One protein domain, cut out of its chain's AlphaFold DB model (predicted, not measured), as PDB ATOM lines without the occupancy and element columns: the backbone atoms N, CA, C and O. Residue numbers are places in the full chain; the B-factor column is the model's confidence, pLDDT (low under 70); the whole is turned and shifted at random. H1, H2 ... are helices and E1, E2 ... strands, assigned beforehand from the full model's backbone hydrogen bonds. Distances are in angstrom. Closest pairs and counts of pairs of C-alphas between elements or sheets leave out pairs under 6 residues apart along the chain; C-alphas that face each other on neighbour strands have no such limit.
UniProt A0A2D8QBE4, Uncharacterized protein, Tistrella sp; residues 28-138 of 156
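This is residues 28 to 138 of the 156 residues of an uncharacterized protein of Tistrella sp (UniProt A0A2D8QBE4). One strongly twisted sheet of six strands, E1 to E6, forms a wall with the short helices H1 and H2 on one face and no named helix on the other. Before H1, a long stretch with no named element, residues 28 to 53, runs out past the E1 end of the sheet and folds back near Gly 43, making one end of the longest axis. The printed part has 111 residues, with two named helices and then six named strands along the chain; the sheet's order is E1 E2 E3 E4 E5 E6, antiparallel throughout. The class is mixed, helices and strands, with under half of the residues in named elements. The whole is compact, with a radius of gyration of the C-alphas of 13.5 A and spans of 43 by 30 by 25 A.

The sheet is a meander, each strand the antiparallel neighbour of the one before, of E1 (residues 85 to 87), E2 (90 to 96), E3 (105 to 110), E4 (117 to 123), E5 (126 to 131) and E6 (134 to 137). E1 and E6 are its edge strands, and each two successive strands form a hairpin. Within hydrogen-bond range are N 85 and O 92 of E1 and E2, 3.0 A, N 93 and O 108 of E2 and E3, 2.9 A, N 107 and O 120 of E3 and E4, 2.8 A, N 121 and O 128 of E4 and E5, 2.9 A, and N 129 and O 136 of E5 and E6, 2.8 A. The directions of E1 and E2 stand at 123 degrees, those of E3 and E4 at 172 degrees. H1 (residues 54 to 63) is on the sheet, making two layers, a helix on one face of a sheet. Its height over the sheet is 7.0 A, and it is only just over none of the strands, with 2 of its C-alphas falling on each of E3, E4 and E5. The closest C-alphas of H1 and E4 are those of Ala 59 and Ala 117, 5.1 A apart. H2 (residues 70 to 74) is on the same face at a height over the sheet of 8.2 A, only just over E3, with 3 C-alphas falling on it. H1 and H2 only just touch, with 3 pairs of C-alphas within 8 A, the closest being those of Arg 61 and Val 71, 6.1 A. In H1 and H2 every O i to N i+4 pair is within hydrogen-bond range.

E2 measures 19.5 A from first to last C-alpha, E4 19.1 A, E5 16.9 A, E3 16.6 A and H1 14.3 A. H1 begins at C-alpha 54 (105.068, 155.913, 74.863), and E6 ends at C-alpha 137 (108.567, 128.306, 71.643).

The two C-alphas farthest apart are those of Gly 43 and Ala 124, 43.2 A. The printed part has no cut and no long link between named elements. Mean pLDDT of the printed part is 95.3, and no printed residue is under 70.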
ATOM      1  N   ASN A  28     119.382 154.097  79.437       94.56
ATOM      2  CA  ASN A  28     120.424 153.812  80.425       94.56
ATOM      3  C   ASN A  28     120.213 154.568  81.734       94.56
ATOM      4  O   ASN A  28     120.642 154.107  82.787       94.56
ATOM      5  N   LEU A  29     119.490 155.687  81.676       94.44
ATOM      6  CA  LEU A  29     119.106 156.463  82.849       94.44
ATOM      7  C   LEU A  29     118.198 155.684  83.811       94.44
ATOM      8  O   LEU A  29     118.073 156.088  84.960       94.44
ATOM      9  N   TYR A  30     117.580 154.587  83.364       96.50
ATOM     10  CA  TYR A  30     116.700 153.754  84.182       96.50
ATOM     11  C   TYR A  30     117.416 152.580  84.855       96.50
ATOM     12  O   TYR A  30     116.809 151.919  85.693       96.50
ATOM     13  N   VAL A  31     118.679 152.292  84.516       95.56
ATOM     14  CA  VAL A  31     119.414 151.170  85.118       95.56
ATOM     15  C   VAL A  31     119.516 151.365  86.633       95.56
ATOM     16  O   VAL A  31     119.956 152.408  87.110       95.56
ATOM     17  N   GLY A  32     119.104 150.347  87.388       94.75
ATOM     18  CA  GLY A  32     119.029 150.361  88.848       94.75
ATOM     19  C   GLY A  32     117.697 150.854  89.424       94.75
ATOM     20  O   GLY A  32     117.472 150.668  90.616       94.75
ATOM     21  N   ALA A  33     116.799 151.418  88.611       96.12
ATOM     22  CA  ALA A  33     115.466 151.837  89.045       96.12
ATOM     23  C   ALA A  33     114.416 150.742  88.818       96.12
ATOM     24  O   ALA A  33     114.553 149.912  87.916       96.12
ATOM     25  N   TYR A  34     113.330 150.753  89.592       96.69
ATOM     26  CA  TYR A  34     112.183 149.895  89.303       96.69
ATOM     27  C   TYR A  34     111.384 150.437  88.106       96.69
ATOM     28  O   TYR A  34     111.200 151.645  87.964       96.69
ATOM     29  N   PRO A  35     110.868 149.565  87.223       97.06
ATOM     30  CA  PRO A  35     110.323 149.974  85.924       97.06
ATOM     31  C   PRO A  35     109.003 150.768  85.988       97.06
ATOM     32  O   PRO A  35     108.594 151.353  84.980       97.06
ATOM     33  N   TRP A  36     108.347 150.783  87.154       97.38
ATOM     34  CA  TRP A  36     107.122 151.538  87.446       97.38
ATOM     35  C   TRP A  36     107.346 152.740  88.368       97.38
ATOM     36  O   TRP A  36     106.395 153.454  88.672       97.38
ATOM     37  N   GLU A  37     108.594 153.008  88.746       96.75
ATOM     38  CA  GLU A  37     108.963 154.160  89.561       96.75
ATOM     39  C   GLU A  37     109.525 155.295  88.703       96.75
ATOM     40  O   GLU A  37     110.147 155.077  87.659       96.75
ATOM     41  N   GLU A  38     109.288 156.527  89.146       97.06
ATOM     42  CA  GLU A  38     109.934 157.702  88.572       97.06
ATOM     43  C   GLU A  38     111.437 157.682  88.861       97.06
ATOM     44  O   GLU A  38     111.885 157.240  89.918       97.06
ATOM     45  N   VAL A  39     112.226 158.221  87.933       96.50
ATOM     46  CA  VAL A  39     113.678 158.329  88.092       96.50
ATOM     47  C   VAL A  39     114.071 159.786  88.227       96.50
ATOM     48  O   VAL A  39     113.719 160.610  87.389       96.50
ATOM     49  N   THR A  40     114.872 160.104  89.240       94.44
ATOM     50  CA  THR A  40     115.531 161.410  89.335       94.44
ATOM     51  C   THR A  40     116.980 161.261  88.892       94.44
ATOM     52  O   THR A  40     117.767 160.563  89.523       94.44
ATOM     53  N   THR A  41     117.336 161.897  87.779       89.38
ATOM     54  CA  THR A  41     118.718 161.893  87.273       89.38
ATOM     55  C   THR A  41     119.650 162.700  88.185       89.38
ATOM     56  O   THR A  41     119.197 163.574  88.922       89.38
ATOM     57  N   ALA A  42     120.968 162.501  88.065       87.81
ATOM     58  CA  ALA A  42     121.968 163.280  88.810       87.81
ATOM     59  C   ALA A  42     121.852 164.808  88.601       87.81
ATOM     60  O   ALA A  42     122.223 165.583  89.476       87.81
ATOM     61  N   GLY A  43     121.306 165.247  87.460       88.69
ATOM     62  CA  GLY A  43     121.023 166.656  87.165       88.69
ATOM     63  C   GLY A  43     119.675 167.168  87.691       88.69
ATOM     64  O   GLY A  43     119.243 168.238  87.278       88.69
ATOM     65  N   GLY A  44     118.966 166.399  88.527       90.69
ATOM     66  CA  GLY A  44     117.680 166.787  89.120       90.69
ATOM     67  C   GLY A  44     116.473 166.687  88.181       90.69
ATOM     68  O   GLY A  44     115.366 167.056  88.558       90.69
ATOM     69  N   ARG A  45     116.646 166.186  86.951       91.94
ATOM     70  CA  ARG A  45     115.519 165.933  86.042       91.94
ATOM     71  C   ARG A  45     114.747 164.696  86.497       91.94
ATOM     72  O   ARG A  45     115.353 163.628  86.602       91.94
ATOM     73  N   HIS A  46     113.435 164.845  86.665       94.00
ATOM     74  CA  HIS A  46     112.495 163.750  86.897       94.00
ATOM     75  C   HIS A  46     112.056 163.131  85.567       94.00
ATOM     76  O   HIS A  46     111.676 163.837  84.630       94.00
ATOM     77  N   LEU A  47     112.139 161.811  85.480       94.31
ATOM     78  CA  LEU A  47     111.705 161.009  84.350       94.31
ATOM     79  C   LEU A  47     110.499 160.167  84.780       94.31
ATOM     80  O   LEU A  47     110.525 159.603  85.877       94.31
ATOM     81  N   PRO A  48     109.472 160.033  83.925       96.62
ATOM     82  CA  PRO A  48     108.353 159.147  84.214       96.62
ATOM     83  C   PRO A  48     108.828 157.685  84.233       96.62
ATOM     84  O   PRO A  48     109.881 157.386  83.653       96.62
ATOM     85  N   PRO A  49     108.049 156.756  84.810       97.50
ATOM     86  CA  PRO A  49     108.446 155.359  84.868       97.50
ATOM     87  C   PRO A  49     108.695 154.724  83.504       97.50
ATOM     88  O   PRO A  49     107.958 154.989  82.548       97.50
ATOM     89  N   LEU A  50     109.688 153.835  83.426       97.69
ATOM     90  CA  LEU A  50     110.141 153.197  82.185       97.69
ATOM     91  C   LEU A  50     108.978 152.626  81.358       97.69
ATOM     92  O   LEU A  50     108.830 152.946  80.178       97.69
ATOM     93  N   LEU A  51     108.125 151.805  81.977       97.56
ATOM     94  CA  LEU A  51     107.045 151.098  81.274       97.56
ATOM     95  C   LEU A  51     105.826 151.976  80.962       97.56
ATOM     96  O   LEU A  51     104.886 151.529  80.301       97.56
ATOM     97  N   THR A  52     105.856 153.248  81.363       97.31
ATOM     98  CA  THR A  52     104.846 154.246  80.982       97.31
ATOM     99  C   THR A  52     105.242 155.041  79.736       97.31
ATOM    100  O   THR A  52     104.369 155.625  79.085       97.31
ATOM    101  N   LEU A  53     106.526 155.023  79.348       96.44
ATOM    102  CA  LEU A  53     107.025 155.733  78.172       96.44
ATOM    103  C   LEU A  53     106.311 155.265  76.899       96.44
ATOM    104  O   LEU A  53     106.237 154.072  76.601       96.44
ATOM    105  N   LYS A  54     105.809 156.218  76.101       96.31
ATOM    106  CA  LYS A  54     105.068 155.913  74.863       96.31
ATOM    107  C   LYS A  54     105.900 155.089  73.878       96.31
ATOM    108  O   LYS A  54     105.371 154.144  73.301       96.31
ATOM    109  N   THR A  55     107.178 155.429  73.713       95.81
ATOM    110  CA  THR A  55     108.117 154.724  72.827       95.81
ATOM    111  C   THR A  55     108.365 153.293  73.297       95.81
ATOM    112  O   THR A  55     108.207 152.366  72.512       95.81
ATOM    113  N   VAL A  56     108.616 153.093  74.593       97.81
ATOM    114  CA  VAL A  56     108.795 151.760  75.191       97.81
ATOM    115  C   VAL A  56     107.538 150.906  75.029       97.81
ATOM    116  O   VAL A  56     107.613 149.780  74.545       97.81
ATOM    117  N   ARG A  57     106.353 151.438  75.354       97.81
ATOM    118  CA  ARG A  57     105.088 150.702  75.183       97.81
ATOM    119  C   ARG A  57     104.810 150.364  73.719       97.81
ATOM    120  O   ARG A  57     104.246 149.307  73.451       97.81
ATOM    121  N   ALA A  58     105.172 151.244  72.785       97.38
ATOM    122  CA  ALA A  58     105.046 150.976  71.355       97.38
ATOM    123  C   ALA A  58     105.981 149.842  70.915       97.38
ATOM    124  O   ALA A  58     105.519 148.909  70.262       97.38
ATOM    125  N   ALA A  59     107.247 149.871  71.340       97.94
ATOM    126  CA  ALA A  59     108.212 148.816  71.052       97.94
ATOM    127  C   ALA A  59     107.753 147.455  71.608       97.94
ATOM    128  O   ALA A  59     107.733 146.471  70.875       97.94
ATOM    129  N   ILE A  60     107.286 147.404  72.864       98.38
ATOM    130  CA  ILE A  60     106.763 146.176  73.496       98.38
ATOM    131  C   ILE A  60     105.555 145.627  72.727       98.38
ATOM    132  O   ILE A  60     105.471 144.427  72.479       98.38
ATOM    133  N   ARG A  61     104.621 146.492  72.311       98.12
ATOM    134  CA  ARG A  61     103.460 146.075  71.504       98.12
ATOM    135  C   ARG A  61     103.867 145.533  70.137       98.12
ATOM    136  O   ARG A  61     103.218 144.617  69.653       98.12
ATOM    137  N   ALA A  62     104.911 146.093  69.529       98.12
ATOM    138  CA  ALA A  62     105.436 145.640  68.246       98.12
ATOM    139  C   ALA A  62     106.248 144.336  68.350       98.12
ATOM    140  O   ALA A  62     106.485 143.687  67.335       98.12
ATOM    141  N   ALA A  63     106.673 143.931  69.552       98.44
ATOM    142  CA  ALA A  63     107.472 142.725  69.746       98.44
ATOM    143  C   ALA A  63     106.681 141.433  69.491       98.44
ATOM    144  O   ALA A  63     107.258 140.460  69.018       98.44
ATOM    145  N   ALA A  64     105.377 141.414  69.770       97.94
ATOM    146  CA  ALA A  64     104.567 140.198  69.747       97.94
ATOM    147  C   ALA A  64     103.389 140.289  68.760       97.94
ATOM    148  O   ALA A  64     102.937 141.393  68.438       97.94
ATOM    149  N   PRO A  65     102.842 139.144  68.305       96.94
ATOM    150  CA  PRO A  65     101.620 139.132  67.515       96.94
ATOM    151  C   PRO A  65     100.462 139.808  68.257       96.94
ATOM    152  O   PRO A  65     100.304 139.666  69.478       96.94
ATOM    153  N   ALA A  66      99.614 140.516  67.512       92.62
ATOM    154  CA  ALA A  66      98.413 141.125  68.068       92.62
ATOM    155  C   ALA A  66      97.503 140.063  68.714       92.62
ATOM    156  O   ALA A  66      97.335 138.967  68.184       92.62
ATOM    157  N   GLY A  67      96.909 140.403  69.860       86.88
ATOM    158  CA  GLY A  67      96.010 139.510  70.601       86.88
ATOM    159  C   GLY A  67      96.703 138.510  71.533       86.88
ATOM    160  O   GLY A  67      96.011 137.807  72.261       86.88
ATOM    161  N   THR A  68      98.038 138.458  71.562       92.00
ATOM    162  CA  THR A  68      98.769 137.656  72.555       92.00
ATOM    163  C   THR A  68      98.715 138.298  73.945       92.00
ATOM    164  O   THR A  68      98.794 139.522  74.087       92.00
ATOM    165  N   ASP A  69      98.613 137.474  74.993       92.88
ATOM    166  CA  ASP A  69      98.543 137.957  76.383       92.88
ATOM    167  C   ASP A  69      99.898 138.472  76.902       92.88
ATOM    168  O   ASP A  69      99.959 139.249  77.855       92.88
ATOM    169  N   VAL A  70     100.999 138.096  76.240       95.44
ATOM    170  CA  VAL A  70     102.365 138.420  76.678       95.44
ATOM    171  C   VAL A  70     102.608 139.927  76.792       95.44
ATOM    172  O   VAL A  70     103.274 140.379  77.718       95.44
ATOM    173  N   VAL A  71     102.010 140.733  75.908       96.94
ATOM    174  CA  VAL A  71     102.121 142.200  75.970       96.94
ATOM    175  C   VAL A  71     101.400 142.752  77.196       96.94
ATOM    176  O   VAL A  71     101.880 143.707  77.809       96.94
ATOM    177  N   ARG A  72     100.252 142.166  77.568       95.62
ATOM    178  CA  ARG A  72      99.522 142.556  78.778       95.62
ATOM    179  C   ARG A  72     100.351 142.225  80.015       95.62
ATOM    180  O   ARG A  72     100.514 143.106  80.847       95.62
ATOM    181  N   ARG A  73     100.914 141.013  80.091       93.00
ATOM    182  CA  ARG A  73     101.793 140.572  81.190       93.00
ATOM    183  C   ARG A  73     103.037 141.459  81.317       93.00
ATOM    184  O   ARG A  73     103.311 141.991  82.385       93.00
ATOM    185  N   ALA A  74     103.733 141.718  80.211       95.62
ATOM    186  CA  ALA A  74     104.916 142.581  80.182       95.62
ATOM    187  C   ALA A  74     104.649 143.996  80.738       95.62
ATOM    188  O   ALA A  74     105.507 144.592  81.399       95.62
ATOM    189  N   LEU A  75     103.446 144.518  80.482       96.06
ATOM    190  CA  LEU A  75     102.981 145.842  80.899       96.06
ATOM    191  C   LEU A  75     102.097 145.818  82.155       96.06
ATOM    192  O   LEU A  75     101.442 146.823  82.434       96.06
ATOM    193  N   ASP A  76     102.070 144.714  82.897       92.81
ATOM    194  CA  ASP A  76     101.309 144.610  84.138       92.81
ATOM    195  C   ASP A  76     102.024 145.390  85.261       92.81
ATOM    196  O   ASP A  76     103.208 145.124  85.518       92.81
ATOM    197  N   PRO A  77     101.391 146.399  85.887       92.94
ATOM    198  CA  PRO A  77     101.994 147.123  87.000       92.94
ATOM    199  C   PRO A  77     102.131 146.280  88.266       92.94
ATOM    200  O   PRO A  77     102.961 146.610  89.112       92.94
ATOM    201  N   ASP A  78     101.366 145.197  88.374       91.94
ATOM    202  CA  ASP A  78     101.326 144.375  89.567       91.94
ATOM    203  C   ASP A  78     102.407 143.280  89.549       91.94
ATOM    204  O   ASP A  78     102.975 142.912  88.516       91.94
ATOM    205  N   GLY A  79     102.683 142.745  90.737       91.69
ATOM    206  CA  GLY A  79     103.575 141.608  90.945       91.69
ATOM    207  C   GLY A  79     105.049 141.956  91.188       91.69
ATOM    208  O   GLY A  79     105.464 143.115  91.083       91.69
ATOM    209  N   PRO A  80     105.861 140.960  91.592       95.25
ATOM    210  CA  PRO A  80     107.262 141.181  91.916       95.25
ATOM    211  C   PRO A  80     108.081 141.536  90.677       95.25
ATOM    212  O   PRO A  80     107.885 140.999  89.585       95.25
ATOM    213  N   ARG A  81     109.033 142.449  90.864       94.12
ATOM    214  CA  ARG A  81     109.911 142.962  89.813       94.12
ATOM    215  C   ARG A  81     111.312 143.154  90.360       94.12
ATOM    216  O   ARG A  81     111.500 143.297  91.566       94.12
ATOM    217  N   THR A  82     112.290 143.173  89.468       93.88
ATOM    218  CA  THR A  82     113.657 143.570  89.806       93.88
ATOM    219  C   THR A  82     113.939 144.974  89.274       93.88
ATOM    220  O   THR A  82     113.235 145.451  88.373       93.88
ATOM    221  N   PRO A  83     114.966 145.655  89.809       96.31
ATOM    222  CA  PRO A  83     115.494 146.849  89.176       96.31
ATOM    223  C   PRO A  83     115.894 146.573  87.727       96.31
ATOM    224  O   PRO A  83     116.454 145.520  87.416       96.31
ATOM    225  N   VAL A  84     115.648 147.546  86.855       97.12
ATOM    226  CA  VAL A  84     116.084 147.533  85.459       97.12
ATOM    227  C   VAL A  84     117.593 147.319  85.416       97.12
ATOM    228  O   VAL A  84     118.348 147.954  86.156       97.12
ATOM    229  N   TYR A  85     118.052 146.426  84.552       95.12
ATOM    230  CA  TYR A  85     119.467 146.105  84.424       95.12
ATOM    231  C   TYR A  85     119.903 146.165  82.968       95.12
ATOM    232  O   TYR A  85     119.097 146.044  82.047       95.12
ATOM    233  N   ARG A  86     121.199 146.383  82.770       94.38
ATOM    234  CA  ARG A  86     121.826 146.211  81.468       94.38
ATOM    235  C   ARG A  86     122.399 144.801  81.403       94.38
ATOM    236  O   ARG A  86     123.018 144.356  82.366       94.38
ATOM    237  N   LEU A  87     122.181 144.137  80.278       92.00
ATOM    238  CA  LEU A  87     122.868 142.910  79.905       92.00
ATOM    239  C   LEU A  87     123.304 143.087  78.452       92.00
ATOM    240  O   LEU A  87     122.476 143.370  77.582       92.00
ATOM    241  N   LYS A  88     124.610 142.994  78.197       88.94
ATOM    242  CA  LYS A  88     125.240 143.390  76.934       88.94
ATOM    243  C   LYS A  88     124.879 144.839  76.570       88.94
ATOM    244  O   LYS A  88     125.049 145.758  77.369       88.94
ATOM    245  N   ASP A  89     124.371 145.061  75.365       91.75
ATOM    246  CA  ASP A  89     123.942 146.348  74.826       91.75
ATOM    247  C   ASP A  89     122.430 146.583  74.975       91.75
ATOM    248  O   ASP A  89     121.883 147.478  74.336       91.75
ATOM    249  N   ARG A  90     121.731 145.797  75.803       96.44
ATOM    250  CA  ARG A  90     120.268 145.852  75.938       96.44
ATOM    251  C   ARG A  90     119.838 146.229  77.346       96.44
ATOM    252  O   ARG A  90     120.526 145.968  78.333       96.44
ATOM    253  N   ILE A  91     118.659 146.839  77.430       97.69
ATOM    254  CA  ILE A  91     118.014 147.209  78.690       97.69
ATOM    255  C   ILE A  91     116.943 146.185  79.021       97.69
ATOM    256  O   ILE A  91     116.048 145.934  78.221       97.69
ATOM    257  N   HIS A  92     117.031 145.601  80.206       98.00
ATOM    258  CA  HIS A  92     116.173 144.517  80.645       98.00
ATOM    259  C   HIS A  92     115.279 144.964  81.800       98.00
ATOM    260  O   HIS A  92     115.731 145.585  82.763       98.00
ATOM    261  N   SER A  93     114.001 144.602  81.720       97.25
ATOM    262  CA  SER A  93     113.035 144.736  82.808       97.25
ATOM    263  C   SER A  93     112.381 143.384  83.055       97.25
ATOM    264  O   SER A  93     111.604 142.910  82.226       97.25
ATOM    265  N   TRP A  94     112.716 142.761  84.184       96.56
ATOM    266  CA  TRP A  94     112.141 141.483  84.592       96.56
ATOM    267  C   TRP A  94     110.939 141.697  85.519       96.56
ATOM    268  O   TRP A  94     110.910 142.633  86.328       96.56
ATOM    269  N   GLY A  95     109.949 140.821  85.405       95.19
ATOM    270  CA  GLY A  95     108.810 140.745  86.310       95.19
ATOM    271  C   GLY A  95     108.230 139.340  86.361       95.19
ATOM    272  O   GLY A  95     108.572 138.484  85.545       95.19
ATOM    273  N   CYS A  96     107.344 139.105  87.319       95.06
ATOM    274  CA  CYS A  96     106.638 137.839  87.428       95.06
ATOM    275  C   CYS A  96     105.219 137.966  87.958       95.06
ATOM    276  O   CYS A  96     104.821 138.971  88.548       95.06
ATOM    277  N   GLU A  97     104.463 136.887  87.778       94.06
ATOM    278  CA  GLU A  97     103.168 136.723  88.415       94.06
ATOM    279  C   GLU A  97     103.323 136.575  89.934       94.06
ATOM    280  O   GLU A  97     104.144 135.801  90.440       94.06
ATOM    281  N   THR A  98     102.498 137.313  90.676       94.00
ATOM    282  CA  THR A  98     102.470 137.293  92.138       94.00
ATOM    283  C   THR A  98     102.323 135.871  92.675       94.00
ATOM    284  O   THR A  98     101.415 135.139  92.292       94.00
ATOM    285  N   HIS A  99     103.220 135.496  93.589       93.81
ATOM    286  CA  HIS A  99     103.291 134.164  94.206       93.81
ATOM    287  C   HIS A  99     103.582 133.002  93.236       93.81
ATOM    288  O   HIS A  99     103.535 131.852  93.662       93.81
ATOM    289  N   ASN A 100     103.929 133.275  91.972       93.00
ATOM    290  CA  ASN A 100     104.131 132.244  90.950       93.00
ATOM    291  C   ASN A 100     105.340 132.506  90.029       93.00
ATOM    292  O   ASN A 100     105.380 132.081  88.877       93.00
ATOM    293  N   CYS A 101     106.363 133.193  90.538       91.75
ATOM    294  CA  CYS A 101     107.502 133.626  89.723       91.75
ATOM    295  C   CYS A 101     108.322 132.491  89.113       91.75
ATOM    296  O   CYS A 101     108.904 132.667  88.045       91.75
ATOM    297  N   GLY A 102     108.356 131.328  89.768       89.31
ATOM    298  CA  GLY A 102     109.080 130.166  89.257       89.31
ATOM    299  C   GLY A 102     108.482 129.610  87.966       89.31
ATOM    300  O   GLY A 102     109.233 129.158  87.110       89.31
ATOM    301  N   ALA A 103     107.156 129.660  87.813       90.81
ATOM    302  CA  ALA A 103     106.471 129.136  86.634       90.81
ATOM    303  C   ALA A 103     106.133 130.229  85.614       90.81
ATOM    304  O   ALA A 103     106.179 129.949  84.419       90.81
ATOM    305  N   ASN A 104     105.819 131.440  86.094       92.75
ATOM    306  CA  ASN A 104     105.287 132.543  85.300       92.75
ATOM    307  C   ASN A 104     106.086 133.832  85.527       92.75
ATOM    308  O   ASN A 104     105.845 134.593  86.471       92.75
ATOM    309  N   ASN A 105     107.041 134.086  84.635       94.69
ATOM    310  CA  ASN A 105     107.870 135.288  84.642       94.69
ATOM    311  C   ASN A 105     108.159 135.779  83.222       94.69
ATOM    312  O   ASN A 105     107.933 135.080  82.237       94.69
ATOM    313  N   TRP A 106     108.626 137.016  83.111       96.19
ATOM    314  CA  TRP A 106     108.976 137.617  81.835       96.19
ATOM    315  C   TRP A 106     110.157 138.566  81.960       96.19
ATOM    316  O   TRP A 106     110.421 139.157  83.007       96.19
ATOM    317  N   VAL A 107     110.811 138.780  80.826       97.38
ATOM    318  CA  VAL A 107     111.818 139.812  80.621       97.38
ATOM    319  C   VAL A 107     111.423 140.612  79.396       97.38
ATOM    320  O   VAL A 107     111.286 140.062  78.304       97.38
ATOM    321  N   VAL A 108     111.289 141.922  79.565       98.19
ATOM    322  CA  VAL A 108     111.249 142.863  78.449       98.19
ATOM    323  C   VAL A 108     112.677 143.286  78.130       98.19
ATOM    324  O   VAL A 108     113.374 143.779  79.014       98.19
ATOM    325  N   ILE A 109     113.091 143.119  76.874       98.44
ATOM    326  CA  ILE A 109     114.450 143.387  76.393       98.44
ATOM    327  C   ILE A 109     114.391 144.518  75.368       98.44
ATOM    328  O   ILE A 109     113.938 144.341  74.241       98.44
ATOM    329  N   LEU A 110     114.863 145.699  75.737       98.38
ATOM    330  CA  LEU A 110     114.757 146.928  74.954       98.38
ATOM    331  C   LEU A 110     116.094 147.269  74.296       98.38
ATOM    332  O   LEU A 110     117.160 147.064  74.880       98.38
ATOM    333  N   ALA A 111     116.047 147.792  73.073       96.62
ATOM    334  CA  ALA A 111     117.166 148.562  72.538       96.62
ATOM    335  C   ALA A 111     117.390 149.810  73.423       96.62
ATOM    336  O   ALA A 111     116.401 150.358  73.919       96.62
ATOM    337  N   PRO A 112     118.633 150.289  73.634       94.94
ATOM    338  CA  PRO A 112     118.914 151.432  74.516       94.94
ATOM    339  C   PRO A 112     118.166 152.723  74.169       94.94
ATOM    340  O   PRO A 112     117.968 153.564  75.040       94.94
ATOM    341  N   ASP A 113     117.748 152.863  72.912       93.25
ATOM    342  CA  ASP A 113     117.005 154.000  72.365       93.25
ATOM    343  C   ASP A 113     115.480 153.772  72.291       93.25
ATOM    344  O   ASP A 113     114.743 154.604  71.761       93.25
ATOM    345  N   ALA A 114     114.997 152.639  72.812       94.38
ATOM    346  CA  ALA A 114     113.617 152.165  72.715       94.38
ATOM    347  C   ALA A 114     113.104 151.914  71.279       94.38
ATOM    348  O   ALA A 114     111.891 151.825  71.082       94.38
ATOM    349  N   SER A 115     113.983 151.783  70.277       94.62
ATOM    350  CA  SER A 115     113.587 151.538  68.878       94.62
ATOM    351  C   SER A 115     112.985 150.148  68.646       94.62
ATOM    352  O   SER A 115     112.150 149.971  67.759       94.62
ATOM    353  N   ALA A 116     113.380 149.169  69.459       96.62
ATOM    354  CA  ALA A 116     112.921 147.793  69.374       96.62
ATOM    355  C   ALA A 116     112.784 147.163  70.762       96.62
ATOM    356  O   ALA A 116     113.474 147.542  71.715       96.62
ATOM    357  N   ALA A 117     111.901 146.171  70.852       98.38
ATOM    358  CA  ALA A 117     111.746 145.334  72.026       98.38
ATOM    359  C   ALA A 117     111.640 143.861  71.632       98.38
ATOM    360  O   ALA A 117     111.133 143.516  70.562       98.38
ATOM    361  N   GLU A 118     112.068 143.012  72.549       98.56
ATOM    362  CA  GLU A 118     111.801 141.581  72.572       98.56
ATOM    363  C   GLU A 118     111.202 141.231  73.934       98.56
ATOM    364  O   GLU A 118     111.376 141.969  74.912       98.56
ATOM    365  N   ILE A 119     110.470 140.123  74.001       98.50
ATOM    366  CA  ILE A 119     109.916 139.615  75.254       98.50
ATOM    367  C   ILE A 119     110.279 138.144  75.368       98.50
ATOM    368  O   ILE A 119     109.891 137.344  74.519       98.50
ATOM    369  N   CYS A 120     110.991 137.786  76.428       97.81
ATOM    370  CA  CYS A 120     111.083 136.399  76.853       97.81
ATOM    371  C   CYS A 120     110.022 136.166  77.925       97.81
ATOM    372  O   CYS A 120     109.945 136.939  78.878       97.81
ATOM    373  N   HIS A 121     109.188 135.148  77.761       96.69
ATOM    374  CA  HIS A 121     108.114 134.819  78.690       96.69
ATOM    375  C   HIS A 121     108.176 133.341  79.033       96.69
ATOM    376  O   HIS A 121     108.166 132.499  78.137       96.69
ATOM    377  N   GLN A 122     108.217 133.043  80.320       95.31
ATOM    378  CA  GLN A 122     108.023 131.709  80.848       95.31
ATOM    379  C   GLN A 122     106.561 131.570  81.279       95.31
ATOM    380  O   GLN A 122     106.083 132.389  82.063       95.31
ATOM    381  N   ASP A 123     105.878 130.555  80.756       93.69
ATOM    382  CA  ASP A 123     104.494 130.203  81.073       93.69
ATOM    383  C   ASP A 123     104.429 128.725  81.460       93.69
ATOM    384  O   ASP A 123     104.771 127.848  80.665       93.69
ATOM    385  N   ALA A 124     104.050 128.449  82.706       91.88
ATOM    386  CA  ALA A 124     103.994 127.103  83.274       91.88
ATOM    387  C   ALA A 124     105.285 126.277  83.064       91.88
ATOM    388  O   ALA A 124     105.237 125.057  82.923       91.88
ATOM    389  N   GLY A 125     106.450 126.936  83.052       86.25
ATOM    390  CA  GLY A 125     107.746 126.284  82.813       86.25
ATOM    391  C   GLY A 125     108.196 126.227  81.349       86.25
ATOM    392  O   GLY A 125     109.383 126.027  81.110       86.25
ATOM    393  N   GLN A 126     107.305 126.466  80.384       94.88
ATOM    394  CA  GLN A 126     107.669 126.574  78.972       94.88
ATOM    395  C   GLN A 126     108.107 128.002  78.644       94.88
ATOM    396  O   GLN A 126     107.435 128.964  79.013       94.88
ATOM    397  N   VAL A 127     109.212 128.159  77.913       97.00
ATOM    398  CA  VAL A 127     109.702 129.478  77.499       97.00
ATOM    399  C   VAL A 127     109.298 129.800  76.065       97.00
ATOM    400  O   VAL A 127     109.414 128.977  75.156       97.00
ATOM    401  N   PHE A 128     108.867 131.041  75.870       97.75
ATOM    402  CA  PHE A 128     108.513 131.646  74.598       97.75
ATOM    403  C   PHE A 128     109.338 132.913  74.377       97.75
ATOM    404  O   PHE A 128     109.520 133.723  75.288       97.75
ATOM    405  N   TRP A 129     109.800 133.109  73.145       98.25
ATOM    406  CA  TRP A 129     110.494 134.319  72.717       98.25
ATOM    407  C   TRP A 129     109.661 135.072  71.690       98.25
ATOM    408  O   TRP A 129     109.268 134.501  70.671       98.25
ATOM    409  N   TYR A 130     109.441 136.359  71.939       98.56
ATOM    410  CA  TYR A 130     108.709 137.265  71.066       98.56
ATOM    411  C   TYR A 130     109.623 138.374  70.565       98.56
ATOM    412  O   TYR A 130     110.347 138.999  71.341       98.56
ATOM    413  N   GLY A 131     109.559 138.641  69.268       97.88
ATOM    414  CA  GLY A 131     110.295 139.720  68.625       97.88
ATOM    415  C   GLY A 131     109.770 139.977  67.219       97.88
ATOM    416  O   GLY A 131     109.312 139.058  66.533       97.88
ATOM    417  N   ASN A 132     109.846 141.237  66.783       95.75
ATOM    418  CA  ASN A 132     109.460 141.661  65.434       95.75
ATOM    419  C   ASN A 132     108.048 141.184  65.018       95.75
ATOM    420  O   ASN A 132     107.842 140.682  63.914       95.75
ATOM    421  N   GLY A 133     107.081 141.274  65.936       97.69
ATOM    422  CA  GLY A 133     105.687 140.883  65.716       97.69
ATOM    423  C   GLY A 133     105.442 139.374  65.657       97.69
ATOM    424  O   GLY A 133     104.340 138.954  65.306       97.69
ATOM    425  N   THR A 134     106.439 138.554  65.991       97.50
ATOM    426  CA  THR A 134     106.368 137.087  65.952       97.50
ATOM    427  C   THR A 134     106.648 136.484  67.324       97.50
ATOM    428  O   THR A 134     107.154 137.162  68.217       97.50
ATOM    429  N   GLY A 135     106.291 135.213  67.508       96.94
ATOM    430  CA  GLY A 135     106.570 134.452  68.720       96.94
ATOM    431  C   GLY A 135     106.975 133.026  68.375       96.94
ATOM    432  O   GLY A 135     106.478 132.465  67.397       96.94
ATOM    433  N   ARG A 136     107.874 132.444  69.166       97.12
ATOM    434  CA  ARG A 136     108.256 131.035  69.057       97.12
ATOM    435  C   ARG A 136     108.454 130.415  70.428       97.12
ATOM    436  O   ARG A 136     108.900 131.083  71.358       97.12
ATOM    437  N   GLU A 137     108.164 129.131  70.516       97.50
ATOM    438  CA  GLU A 137     108.567 128.306  71.643       97.50
ATOM    439  C   GLU A 137     110.085 128.092  71.610       97.50
ATOM    440  O   GLU A 137     110.686 127.938  70.540       97.50
ATOM    441  N   MET A 138     110.709 128.140  72.780       97.75
ATOM    442  CA  MET A 138     112.132 127.882  72.945       97.75
ATOM    443  C   MET A 138     112.367 126.414  73.323       97.75
ATOM    444  O   MET A 138     111.495 125.802  73.938       97.75
TER     445      MET A 138